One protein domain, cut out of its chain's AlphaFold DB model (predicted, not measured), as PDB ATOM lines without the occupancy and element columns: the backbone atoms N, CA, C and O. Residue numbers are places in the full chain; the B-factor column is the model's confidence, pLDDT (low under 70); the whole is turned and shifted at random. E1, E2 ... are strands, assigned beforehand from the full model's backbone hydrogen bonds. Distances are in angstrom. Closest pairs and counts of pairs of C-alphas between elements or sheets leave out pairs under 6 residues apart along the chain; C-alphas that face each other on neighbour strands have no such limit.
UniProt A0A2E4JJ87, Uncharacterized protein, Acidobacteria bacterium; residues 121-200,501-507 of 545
ATOM      1  N   GLY A 121     144.227 128.328 119.685       98.19
ATOM      2  CA  GLY A 121     145.672 128.171 119.802       98.19
ATOM      3  C   GLY A 121     146.039 127.311 121.003       98.19
ATOM      4  O   GLY A 121     145.324 127.276 122.000       98.19
ATOM      5  N   CYS A 122     147.157 126.597 120.910       98.31
ATOM      6  CA  CYS A 122     147.737 125.890 122.044       98.31
ATOM      7  C   CYS A 122     149.248 125.772 121.850       98.31
ATOM      8  O   CYS A 122     149.720 125.450 120.761       98.31
ATOM      9  N   THR A 123     150.020 126.046 122.896       98.12
ATOM     10  CA  THR A 123     151.473 125.848 122.895       98.12
ATOM     11  C   THR A 123     151.861 125.159 124.196       98.12
ATOM     12  O   THR A 123     151.737 125.789 125.245       98.12
ATOM     13  N   PRO A 124     152.311 123.888 124.162       98.12
ATOM     14  CA  PRO A 124     152.708 123.177 125.369       98.12
ATOM     15  C   PRO A 124     153.792 123.930 126.144       98.12
ATOM     16  O   PRO A 124     154.788 124.369 125.567       98.12
ATOM     17  N   SER A 125     153.627 124.010 127.459       98.31
ATOM     18  CA  SER A 125     154.640 124.477 128.402       98.31
ATOM     19  C   SER A 125     155.097 123.310 129.268       98.31
ATOM     20  O   SER A 125     154.271 122.567 129.790       98.31
ATOM     21  N   TYR A 126     156.407 123.154 129.442       98.38
ATOM     22  CA  TYR A 126     156.999 122.056 130.207       98.38
ATOM     23  C   TYR A 126     157.451 122.558 131.580       98.38
ATOM     24  O   TYR A 126     157.971 123.672 131.695       98.38
ATOM     25  N   GLY A 127     157.257 121.746 132.619       97.94
ATOM     26  CA  GLY A 127     157.729 122.046 133.967       97.94
ATOM     27  C   GLY A 127     159.250 122.209 134.010       97.94
ATOM     28  O   GLY A 127     159.991 121.415 133.438       97.94
ATOM     29  N   GLY A 128     159.737 123.239 134.710       97.62
ATOM     30  CA  GLY A 128     161.179 123.510 134.822       97.62
ATOM     31  C   GLY A 128     161.959 122.476 135.644       97.62
ATOM     32  O   GLY A 128     163.183 122.446 135.569       97.62
ATOM     33  N   SER A 129     161.252 121.644 136.414       97.56
ATOM     34  CA  SER A 129     161.818 120.529 137.181       97.56
ATOM     35  C   SER A 129     161.716 119.190 136.451       97.56
ATOM     36  O   SER A 129     162.065 118.176 137.050       97.56
ATOM     37  N   ASN A 130     161.211 119.170 135.213       97.75
ATOM     38  CA  ASN A 130     161.065 117.920 134.483       97.75
ATOM     39  C   ASN A 130     162.437 117.300 134.207       97.75
ATOM     40  O   ASN A 130     163.363 118.003 133.788       97.75
ATOM     41  N   VAL A 131     162.545 115.987 134.385       96.56
ATOM     42  CA  VAL A 131     163.738 115.220 133.996       96.56
ATOM     43  C   VAL A 131     163.628 114.785 132.539       96.56
ATOM     44  O   VAL A 131     164.586 114.908 131.765       96.56
ATOM     45  N   GLY A 132     162.437 114.343 132.135       96.00
ATOM     46  CA  GLY A 132     162.144 113.956 130.770       96.00
ATOM     47  C   GLY A 132     162.272 115.100 129.781       96.00
ATOM     48  O   GLY A 132     161.831 116.230 129.997       96.00
ATOM     49  N   THR A 133     162.843 114.774 128.628       96.88
ATOM     50  CA  THR A 133     163.037 115.724 127.518       96.88
ATOM     51  C   THR A 133     162.101 115.460 126.350       96.88
ATOM     52  O   THR A 133     162.242 116.089 125.298       96.88
ATOM     53  N   GLY A 134     161.144 114.547 126.523       97.19
ATOM     54  CA  GLY A 134     160.150 114.240 125.508       97.19
ATOM     55  C   GLY A 134     159.290 115.446 125.136       97.19
ATOM     56  O   GLY A 134     159.385 116.536 125.715       97.19
ATOM     57  N   LYS A 135     158.440 115.259 124.129       98.06
ATOM     58  CA  LYS A 135     157.627 116.337 123.561       98.06
ATOM     59  C   LYS A 135     156.197 115.891 123.323       98.06
ATOM     60  O   LYS A 135     155.960 114.774 122.885       98.06
ATOM     61  N   VAL A 136     155.252 116.789 123.578       98.25
ATOM     62  CA  VAL A 136     153.861 116.657 123.137       98.25
ATOM     63  C   VAL A 136     153.708 117.429 121.835       98.25
ATOM     64  O   VAL A 136     154.077 118.604 121.762       98.25
ATOM     65  N   LEU A 137     153.159 116.775 120.815       98.44
ATOM     66  CA  LEU A 137     152.714 117.424 119.589       98.44
ATOM     67  C   LEU A 137     151.198 117.605 119.643       98.44
ATOM     68  O   LEU A 137     150.484 116.659 119.958       98.44
ATOM     69  N   ILE A 138     150.719 118.809 119.326       98.44
ATOM     70  CA  ILE A 138     149.300 119.179 119.393       98.44
ATOM     71  C   ILE A 138     148.827 119.675 118.032       98.44
ATOM     72  O   ILE A 138     149.558 120.361 117.318       98.44
ATOM     73  N   SER A 139     147.579 119.361 117.695       98.38
ATOM     74  CA  SER A 139     146.861 119.898 116.545       98.38
ATOM     75  C   SER A 139     145.605 120.630 117.016       98.38
ATOM     76  O   SER A 139     144.777 120.064 117.727       98.38
ATOM     77  N   THR A 140     145.444 121.883 116.581       98.25
ATOM     78  CA  THR A 140     144.189 122.653 116.695       98.25
ATOM     79  C   THR A 140     143.287 122.480 115.471       98.25
ATOM     80  O   THR A 140     142.276 123.164 115.333       98.25
ATOM     81  N   LYS A 141     143.660 121.595 114.543       97.69
ATOM     82  CA  LYS A 141     142.884 121.280 113.343       97.69
ATOM     83  C   LYS A 141     142.191 119.933 113.502       97.69
ATOM     84  O   LYS A 141     142.645 119.085 114.267       97.69
ATOM     85  N   ARG A 142     141.122 119.736 112.738       95.69
ATOM     86  CA  ARG A 142     140.364 118.482 112.629       95.69
ATOM     87  C   ARG A 142     141.037 117.516 111.651       95.69
ATOM     88  O   ARG A 142     141.961 117.894 110.926       95.69
ATOM     89  N   GLY A 143     140.539 116.279 111.584       93.38
ATOM     90  CA  GLY A 143     140.995 115.270 110.615       93.38
ATOM     91  C   GLY A 143     140.838 115.697 109.153       93.38
ATOM     92  O   GLY A 143     141.612 115.278 108.299       93.38
ATOM     93  N   ASP A 144     139.896 116.595 108.864       94.62
ATOM     94  CA  ASP A 144     139.663 117.129 107.523       94.62
ATOM     95  C   ASP A 144     140.513 118.356 107.155       94.62
ATOM     96  O   ASP A 144     140.328 118.887 106.061       94.62
ATOM     97  N   GLY A 145     141.423 118.802 108.029       95.75
ATOM     98  CA  GLY A 145     142.340 119.922 107.782       95.75
ATOM     99  C   GLY A 145     141.807 121.308 108.138       95.75
ATOM    100  O   GLY A 145     142.597 122.260 108.169       95.75
ATOM    101  N   LEU A 146     140.517 121.431 108.462       96.31
ATOM    102  CA  LEU A 146     139.939 122.684 108.946       96.31
ATOM    103  C   LEU A 146     140.395 122.976 110.376       96.31
ATOM    104  O   LEU A 146     140.675 122.066 111.160       96.31
ATOM    105  N   VAL A 147     140.467 124.259 110.721       97.56
ATOM    106  CA  VAL A 147     140.687 124.694 112.104       97.56
ATOM    107  C   VAL A 147     139.503 124.236 112.956       97.56
ATOM    108  O   VAL A 147     138.350 124.346 112.543       97.56
ATOM    109  N   ASN A 148     139.778 123.672 114.130       97.12
ATOM    110  CA  ASN A 148     138.738 123.207 115.033       97.12
ATOM    111  C   ASN A 148     138.232 124.349 115.920       97.12
ATOM    112  O   ASN A 148     138.629 124.496 117.073       97.12
ATOM    113  N   GLU A 149     137.338 125.162 115.378       97.62
ATOM    114  CA  GLU A 149     136.832 126.374 116.037       97.62
ATOM    115  C   GLU A 149     136.068 126.111 117.346       97.62
ATOM    116  O   GLU A 149     135.879 127.027 118.145       97.62
ATOM    117  N   HIS A 150     135.671 124.859 117.601       96.56
ATOM    118  CA  HIS A 150     134.931 124.446 118.800       96.56
ATOM    119  C   HIS A 150     135.818 124.147 120.015       96.56
ATOM    120  O   HIS A 150     135.286 123.799 121.074       96.56
ATOM    121  N   ILE A 151     137.143 124.268 119.878       98.00
ATOM    122  CA  ILE A 151     138.095 124.102 120.983       98.00
ATOM    123  C   ILE A 151     137.756 125.079 122.115       98.00
ATOM    124  O   ILE A 151     137.536 126.269 121.892       98.00
ATOM    125  N   LEU A 152     137.732 124.581 123.348       97.88
ATOM    126  CA  LEU A 152     137.474 125.399 124.529       97.88
ATOM    127  C   LEU A 152     138.778 126.033 125.022       97.88
ATOM    128  O   LEU A 152     139.808 125.366 125.073       97.88
ATOM    129  N   ALA A 153     138.725 127.318 125.374       97.94
ATOM    130  CA  ALA A 153     139.839 127.992 126.029       97.94
ATOM    131  C   ALA A 153     139.904 127.542 127.496       97.94
ATOM    132  O   ALA A 153     138.944 127.739 128.236       97.94
ATOM    133  N   GLU A 154     141.010 126.923 127.896       98.19
ATOM    134  CA  GLU A 154     141.215 126.353 129.232       98.19
ATOM    135  C   GLU A 154     142.705 126.065 129.472       98.19
ATOM    136  O   GLU A 154     143.515 126.087 128.541       98.19
ATOM    137  N   HIS A 155     143.071 125.746 130.712       98.12
ATOM    138  CA  HIS A 155     144.364 125.143 131.031       98.12
ATOM    139  C   HIS A 155     144.192 123.643 131.239       98.12
ATOM    140  O   HIS A 155     143.566 123.212 132.204       98.12
ATOM    141  N   ILE A 156     144.776 122.843 130.348       98.62
ATOM    142  CA  ILE A 156     144.827 121.391 130.537       98.62
ATOM    143  C   ILE A 156     146.132 121.062 131.257       98.62
ATOM    144  O   ILE A 156     147.223 121.375 130.771       98.62
ATOM    145  N   GLU A 157     146.018 120.442 132.423       98.50
ATOM    146  CA  GLU A 157     147.152 119.941 133.187       98.50
ATOM    147  C   GLU A 157     147.432 118.500 132.784       98.50
ATOM    148  O   GLU A 157     146.545 117.640 132.795       98.50
ATOM    149  N   CYS A 158     148.681 118.227 132.428       98.50
ATOM    150  CA  CYS A 158     149.135 116.895 132.091       98.50
ATOM    151  C   CYS A 158     150.286 116.478 133.007       98.50
ATOM    152  O   CYS A 158     151.225 117.247 133.230       98.50
ATOM    153  N   LYS A 159     150.225 115.257 133.532       98.38
ATOM    154  CA  LYS A 159     151.196 114.751 134.506       98.38
ATOM    155  C   LYS A 159     151.590 113.319 134.192       98.38
ATOM    156  O   LYS A 159     150.718 112.480 133.983       98.38
ATOM    157  N   ILE A 160     152.887 113.030 134.193       98.25
ATOM    158  CA  ILE A 160     153.371 111.658 134.033       98.25
ATOM    159  C   ILE A 160     153.050 110.856 135.300       98.25
ATOM    160  O   ILE A 160     153.467 111.222 136.402       98.25
ATOM    161  N   THR A 161     152.289 109.774 135.140       97.19
ATOM    162  CA  THR A 161     151.818 108.907 136.233       97.19
ATOM    163  C   THR A 161     152.512 107.555 136.282       97.19
ATOM    164  O   THR A 161     152.589 106.952 137.351       97.19
ATOM    165  N   ASP A 162     153.068 107.109 135.159       94.25
ATOM    166  CA  ASP A 162     153.881 105.901 135.072       94.25
ATOM    167  C   ASP A 162     155.038 106.120 134.095       94.25
ATOM    168  O   ASP A 162     154.864 106.756 133.054       94.25
ATOM    169  N   SER A 163     156.211 105.588 134.430       90.00
ATOM    170  CA  SER A 163     157.391 105.570 133.562       90.00
ATOM    171  C   SER A 163     158.117 104.229 133.713       90.00
ATOM    172  O   SER A 163     159.087 104.099 134.469       90.00
ATOM    173  N   PRO A 164     157.612 103.173 133.056       82.69
ATOM    174  CA  PRO A 164     158.227 101.863 133.098       82.69
ATOM    175  C   PRO A 164     159.612 101.879 132.445       82.69
ATOM    176  O   PRO A 164     159.909 102.648 131.531       82.69
ATOM    177  N   ILE A 165     160.447 100.915 132.843       73.94
ATOM    178  CA  ILE A 165     161.794 100.696 132.283       73.94
ATOM    179  C   ILE A 165     161.759 100.487 130.755       73.94
ATOM    180  O   ILE A 165     162.757 100.747 130.077       73.94
ATOM    181  N   SER A 166     160.613 100.064 130.206       74.69
ATOM    182  CA  SER A 166     160.381  99.941 128.762       74.69
ATOM    183  C   SER A 166     160.476 101.267 128.001       74.69
ATOM    184  O   SER A 166     160.625 101.230 126.786       74.69
ATOM    185  N   GLY A 167     160.421 102.415 128.687       79.50
ATOM    186  CA  GLY A 167     160.592 103.748 128.099       79.50
ATOM    187  C   GLY A 167     159.302 104.417 127.612       79.50
ATOM    188  O   GLY A 167     159.369 105.544 127.119       79.50
ATOM    189  N   LEU A 168     158.143 103.757 127.760       93.25
ATOM    190  CA  LEU A 168     156.833 104.318 127.410       93.25
ATOM    191  C   LEU A 168     156.131 104.864 128.653       93.25
ATOM    192  O   LEU A 168     155.586 104.090 129.431       93.25
ATOM    193  N   ALA A 169     156.120 106.177 128.830       96.12
ATOM    194  CA  ALA A 169     155.436 106.827 129.935       96.12
ATOM    195  C   ALA A 169     153.931 106.994 129.684       96.12
ATOM    196  O   ALA A 169     153.492 107.151 128.543       96.12
ATOM    197  N   SER A 170     153.147 106.999 130.760       96.94
ATOM    198  CA  SER A 170     151.723 107.346 130.738       96.94
ATOM    199  C   SER A 170     151.518 108.744 131.308       96.94
ATOM    200  O   SER A 170     152.070 109.081 132.354       96.94
ATOM    201  N   LEU A 171     150.732 109.554 130.607       97.31
ATOM    202  CA  LEU A 171     150.432 110.946 130.913       97.31
ATOM    203  C   LEU A 171     148.940 111.078 131.202       97.31
ATOM    204  O   LEU A 171     148.130 110.918 130.292       97.31
ATOM    205  N   ASP A 172     148.578 111.410 132.435       98.31
ATOM    206  CA  ASP A 172     147.206 111.779 132.780       98.31
ATOM    207  C   ASP A 172     146.923 113.186 132.252       98.31
ATOM    208  O   ASP A 172     147.737 114.089 132.442       98.31
ATOM    209  N   VAL A 173     145.769 113.379 131.617       98.56
ATOM    210  CA  VAL A 173     145.334 114.636 130.999       98.56
ATOM    211  C   VAL A 173     144.047 115.095 131.672       98.56
ATOM    212  O   VAL A 173     143.020 114.423 131.570       98.56
ATOM    213  N   ASN A 174     144.093 116.245 132.344       98.56
ATOM    214  CA  ASN A 174     142.978 116.782 133.120       98.56
ATOM    215  C   ASN A 174     142.672 118.225 132.701       98.56
ATOM    216  O   ASN A 174     143.519 119.108 132.819       98.56
ATOM    217  N   GLY A 175     141.463 118.457 132.195       98.31
ATOM    218  CA  GLY A 175     140.966 119.786 131.837       98.31
ATOM    219  C   GLY A 175     140.206 120.453 132.971       98.31
ATOM    220  O   GLY A 175     139.923 119.858 134.016       98.31
ATOM    221  N   GLU A 176     139.814 121.699 132.736       98.25
ATOM    222  CA  GLU A 176     138.983 122.439 133.679       98.25
ATOM    223  C   GLU A 176     137.566 121.839 133.740       98.25
ATOM    224  O   GLU A 176     137.117 121.125 132.842       98.25
ATOM    225  N   VAL A 177     136.817 122.128 134.806       97.50
ATOM    226  CA  VAL A 177     135.478 121.552 135.008       97.50
ATOM    227  C   VAL A 177     134.537 121.934 133.861       97.50
ATOM    228  O   VAL A 177     134.303 123.117 133.600       97.50
ATOM    229  N   ALA A 178     133.936 120.923 133.228       97.00
ATOM    230  CA  ALA A 178     132.937 121.127 132.190       97.00
ATOM    231  C   ALA A 178     131.643 121.733 132.739       97.00
ATOM    232  O   ALA A 178     131.129 121.337 133.789       97.00
ATOM    233  N   THR A 179     131.056 122.640 131.963       95.25
ATOM    234  CA  THR A 179     129.686 123.115 132.160       95.25
ATOM    235  C   THR A 179     128.782 122.615 131.033       95.25
ATOM    236  O   THR A 179     129.229 122.483 129.891       95.25
ATOM    237  N   PRO A 180     127.497 122.316 131.310       94.56
ATOM    238  CA  PRO A 180     126.541 121.993 130.256       94.56
ATOM    239  C   PRO A 180     126.467 123.102 129.201       94.56
ATOM    240  O   PRO A 180     126.541 124.277 129.540       94.56
ATOM    241  N   ILE A 181     126.242 122.739 127.938       94.06
ATOM    242  CA  ILE A 181     126.340 123.667 126.795       94.06
ATOM    243  C   ILE A 181     125.350 124.849 126.824       94.06
ATOM    244  O   ILE A 181     125.599 125.894 126.231       94.06
ATOM    245  N   LEU A 182     124.228 124.696 127.537       93.25
ATOM    246  CA  LEU A 182     123.225 125.749 127.744       93.25
ATOM    247  C   LEU A 182     123.369 126.454 129.101       93.25
ATOM    248  O   LEU A 182     122.523 127.266 129.468       93.25
ATOM    249  N   ASN A 183     124.394 126.120 129.885       93.75
ATOM    250  CA  ASN A 183     124.662 126.806 131.141       93.75
ATOM    251  C   ASN A 183     125.063 128.265 130.864       93.75
ATOM    252  O   ASN A 183     125.702 128.559 129.855       93.75
ATOM    253  N   TYR A 184     124.687 129.176 131.761       92.50
ATOM    254  CA  TYR A 184     125.003 130.598 131.627       92.50
ATOM    255  C   TYR A 184     126.508 130.882 131.703       92.50
ATOM    256  O   TYR A 184     126.970 131.833 131.086       92.50
ATOM    257  N   ASP A 185     127.263 130.024 132.389       90.62
ATOM    258  CA  ASP A 185     128.718 130.094 132.451       90.62
ATOM    259  C   ASP A 185     129.410 129.290 131.334       90.62
ATOM    260  O   ASP A 185     130.607 129.013 131.416       90.62
ATOM    261  N   TRP A 186     128.687 128.800 130.324       93.31
ATOM    262  CA  TRP A 186     129.354 128.137 129.207       93.31
ATOM    263  C   TRP A 186     130.038 129.177 128.295       93.31
ATOM    264  O   TRP A 186     129.388 130.159 127.911       93.31
ATOM    265  N   PRO A 187     131.292 128.933 127.867       93.75
ATOM    266  CA  PRO A 187     132.120 127.762 128.163       93.75
ATOM    267  C   PRO A 187     132.958 127.936 129.439       93.75
ATOM    268  O   PRO A 187     133.506 129.006 129.690       93.75
ATOM    269  N   LYS A 188     133.110 126.854 130.207       92.00
ATOM    270  CA  LYS A 188     134.248 126.691 131.127       92.00
ATOM    271  C   LYS A 188     135.248 125.729 130.483       92.00
ATOM    272  O   LYS A 188     135.613 125.932 129.330       92.00
ATOM    273  N   GLY A 189     135.622 124.654 131.169       96.44
ATOM    274  CA  GLY A 189     136.532 123.653 130.631       96.44
ATOM    275  C   GLY A 189     135.866 122.584 129.777       96.44
ATOM    276  O   GLY A 189     134.639 122.503 129.648       96.44
ATOM    277  N   SER A 190     136.698 121.710 129.228       97.38
ATOM    278  CA  SER A 190     136.258 120.492 128.544       97.38
ATOM    279  C   SER A 190     135.838 119.381 129.494       97.38
ATOM    280  O   SER A 190     135.116 118.476 129.072       97.38
ATOM    281  N   GLY A 191     136.271 119.433 130.757       97.69
ATOM    282  CA  GLY A 191     136.143 118.335 131.709       97.69
ATOM    283  C   GLY A 191     136.885 117.081 131.264       97.69
ATOM    284  O   GLY A 191     136.505 115.990 131.690       97.69
ATOM    285  N   VAL A 192     137.881 117.211 130.375       98.06
ATOM    286  CA  VAL A 192     138.664 116.061 129.928       98.06
ATOM    287  C   VAL A 192     139.338 115.397 131.124       98.06
ATOM    288  O   VAL A 192     139.908 116.061 131.985       98.06
ATOM    289  N   SER A 193     139.234 114.074 131.169       97.81
ATOM    290  CA  SER A 193     139.987 113.205 132.059       97.81
ATOM    291  C   SER A 193     140.320 111.961 131.246       97.81
ATOM    292  O   SER A 193     139.480 111.080 131.051       97.81
ATOM    293  N   SER A 194     141.503 111.970 130.646       97.31
ATOM    294  CA  SER A 194     141.994 110.919 129.754       97.31
ATOM    295  C   SER A 194     143.461 110.625 130.053       97.31
ATOM    296  O   SER A 194     144.058 111.238 130.939       97.31
ATOM    297  N   SER A 195     144.042 109.662 129.344       97.44
ATOM    298  CA  SER A 195     145.473 109.402 129.396       97.44
ATOM    299  C   SER A 195     146.052 109.286 127.991       97.44
ATOM    300  O   SER A 195     145.374 108.852 127.062       97.44
ATOM    301  N   LEU A 196     147.314 109.684 127.849       97.44
ATOM    302  CA  LEU A 196     148.128 109.466 126.657       97.44
ATOM    303  C   LEU A 196     149.312 108.574 127.018       97.44
ATOM    304  O   LEU A 196     149.852 108.662 128.119       97.44
ATOM    305  N   THR A 197     149.761 107.752 126.078       97.56
ATOM    306  CA  THR A 197     151.011 106.996 126.220       97.56
ATOM    307  C   THR A 197     152.068 107.616 125.320       97.56
ATOM    308  O   THR A 197     151.782 107.974 124.180       97.56
ATOM    309  N   SER A 198     153.295 107.768 125.817       98.00
ATOM    310  CA  SER A 198     154.397 108.265 125.001       98.00
ATOM    311  C   SER A 198     154.772 107.254 123.927       98.00
ATOM    312  O   SER A 198     154.764 106.049 124.170       98.00
ATOM    313  N   HIS A 199     155.201 107.751 122.778       97.75
ATOM    314  CA  HIS A 199     155.681 106.951 121.666       97.75
ATOM    315  C   HIS A 199     157.192 107.098 121.487       97.75
ATOM    316  O   HIS A 199     157.786 108.141 121.759       97.75
ATOM    317  N   MET A 200     157.791 106.028 120.989       96.50
ATOM    318  CA  MET A 200     159.182 105.915 120.559       96.50
ATOM    319  C   MET A 200     159.242 104.961 119.366       96.50
ATOM    320  O   MET A 200     158.243 104.313 119.033       96.50
ATOM    321  N   THR A 501     151.804 121.672 130.853       98.44
ATOM    322  CA  THR A 501     150.585 122.486 130.829       98.44
ATOM    323  C   THR A 501     150.273 122.851 129.392       98.44
ATOM    324  O   THR A 501     151.152 123.313 128.660       98.44
ATOM    325  N   LEU A 502     149.021 122.672 128.990       98.56
ATOM    326  CA  LEU A 502     148.527 123.061 127.676       98.56
ATOM    327  C   LEU A 502     147.628 124.294 127.852       98.56
ATOM    328  O   LEU A 502     146.434 124.142 128.109       98.56
ATOM    329  N   PRO A 503     148.182 125.519 127.770       98.31
ATOM    330  CA  PRO A 503     147.375 126.728 127.726       98.31
ATOM    331  C   PRO A 503     146.643 126.773 126.384       98.31
ATOM    332  O   PRO A 503     147.264 126.921 125.326       98.31
ATOM    333  N   VAL A 504     145.327 126.601 126.425       98.62
ATOM    334  CA  VAL A 504     144.460 126.644 125.251       98.62
ATOM    335  C   VAL A 504     143.790 128.006 125.187       98.62
ATOM    336  O   VAL A 504     143.112 128.434 126.120       98.62
ATOM    337  N   THR A 505     143.964 128.693 124.068       98.31
ATOM    338  CA  THR A 505     143.310 129.969 123.781       98.31
ATOM    339  C   THR A 505     142.260 129.770 122.703       98.31
ATOM    340  O   THR A 505     142.463 128.976 121.789       98.31
ATOM    341  N   ASN A 506     141.176 130.530 122.761       97.50
ATOM    342  CA  ASN A 506     140.234 130.697 121.662       97.50
ATOM    343  C   ASN A 506     139.658 132.112 121.785       97.50
ATOM    344  O   ASN A 506     139.211 132.488 122.869       97.50
ATOM    345  N   ASP A 507     139.730 132.904 120.717       96.69
ATOM    346  CA  ASP A 507     139.212 134.278 120.699       96.69
ATOM    347  C   ASP A 507     137.682 134.340 120.643       96.69
ATOM    348  O   ASP A 507     137.100 135.345 121.046       96.69
TER     349      ASP A 507
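This is residues 121 to 200 and 501 to 507 of the 545 residues of an uncharacterized protein of Acidobacteria bacterium (UniProt A0A2E4JJ87). With little regular structure, this is an antiparallel sheet, E4 - E3 - E2 - E5, strongly twisted and curled into an open trough, with E1 by its open side. The links E2 to E3 and E3 to E4 reach the two ends of the long axis. The 87 printed residues hold no named helix and five strands, E1 to E5 in chain order, 32 residues; the class is all strand. It is only just loose, close to compact, radius of gyration of the C-alphas 14.7 A, spanning 47 by 28 by 21 A.

E2, residues 154 to 162, starts at C-alpha (141.215, 126.353, 129.232) and runs 24.8 A. E3 is 170 to 174, 13.1 A; E4 193 to 199, 19.8 A; E5 501 to 506, 16.1 A, ending at C-alpha (140.234, 130.697, 121.662); E1 135 to 139, 13.3 A.

E2, E3 and E4 form a meander, each the antiparallel neighbour of the one before: N 159 and O 172 are 3.0 A apart, N 171 and O 196 2.8 A. E2 and E5 are antiparallel, 156 degrees, with N 502 and O 156 2.8 A apart. E1 pairs with no named strand; it is near E4.

Residues 201 to 500 are cut out, a gap of 21.3 A between C-alphas 200 and 501. The links E1 to E2 and E3 to E4 are long. No printed residue is under 70 in pLDDT.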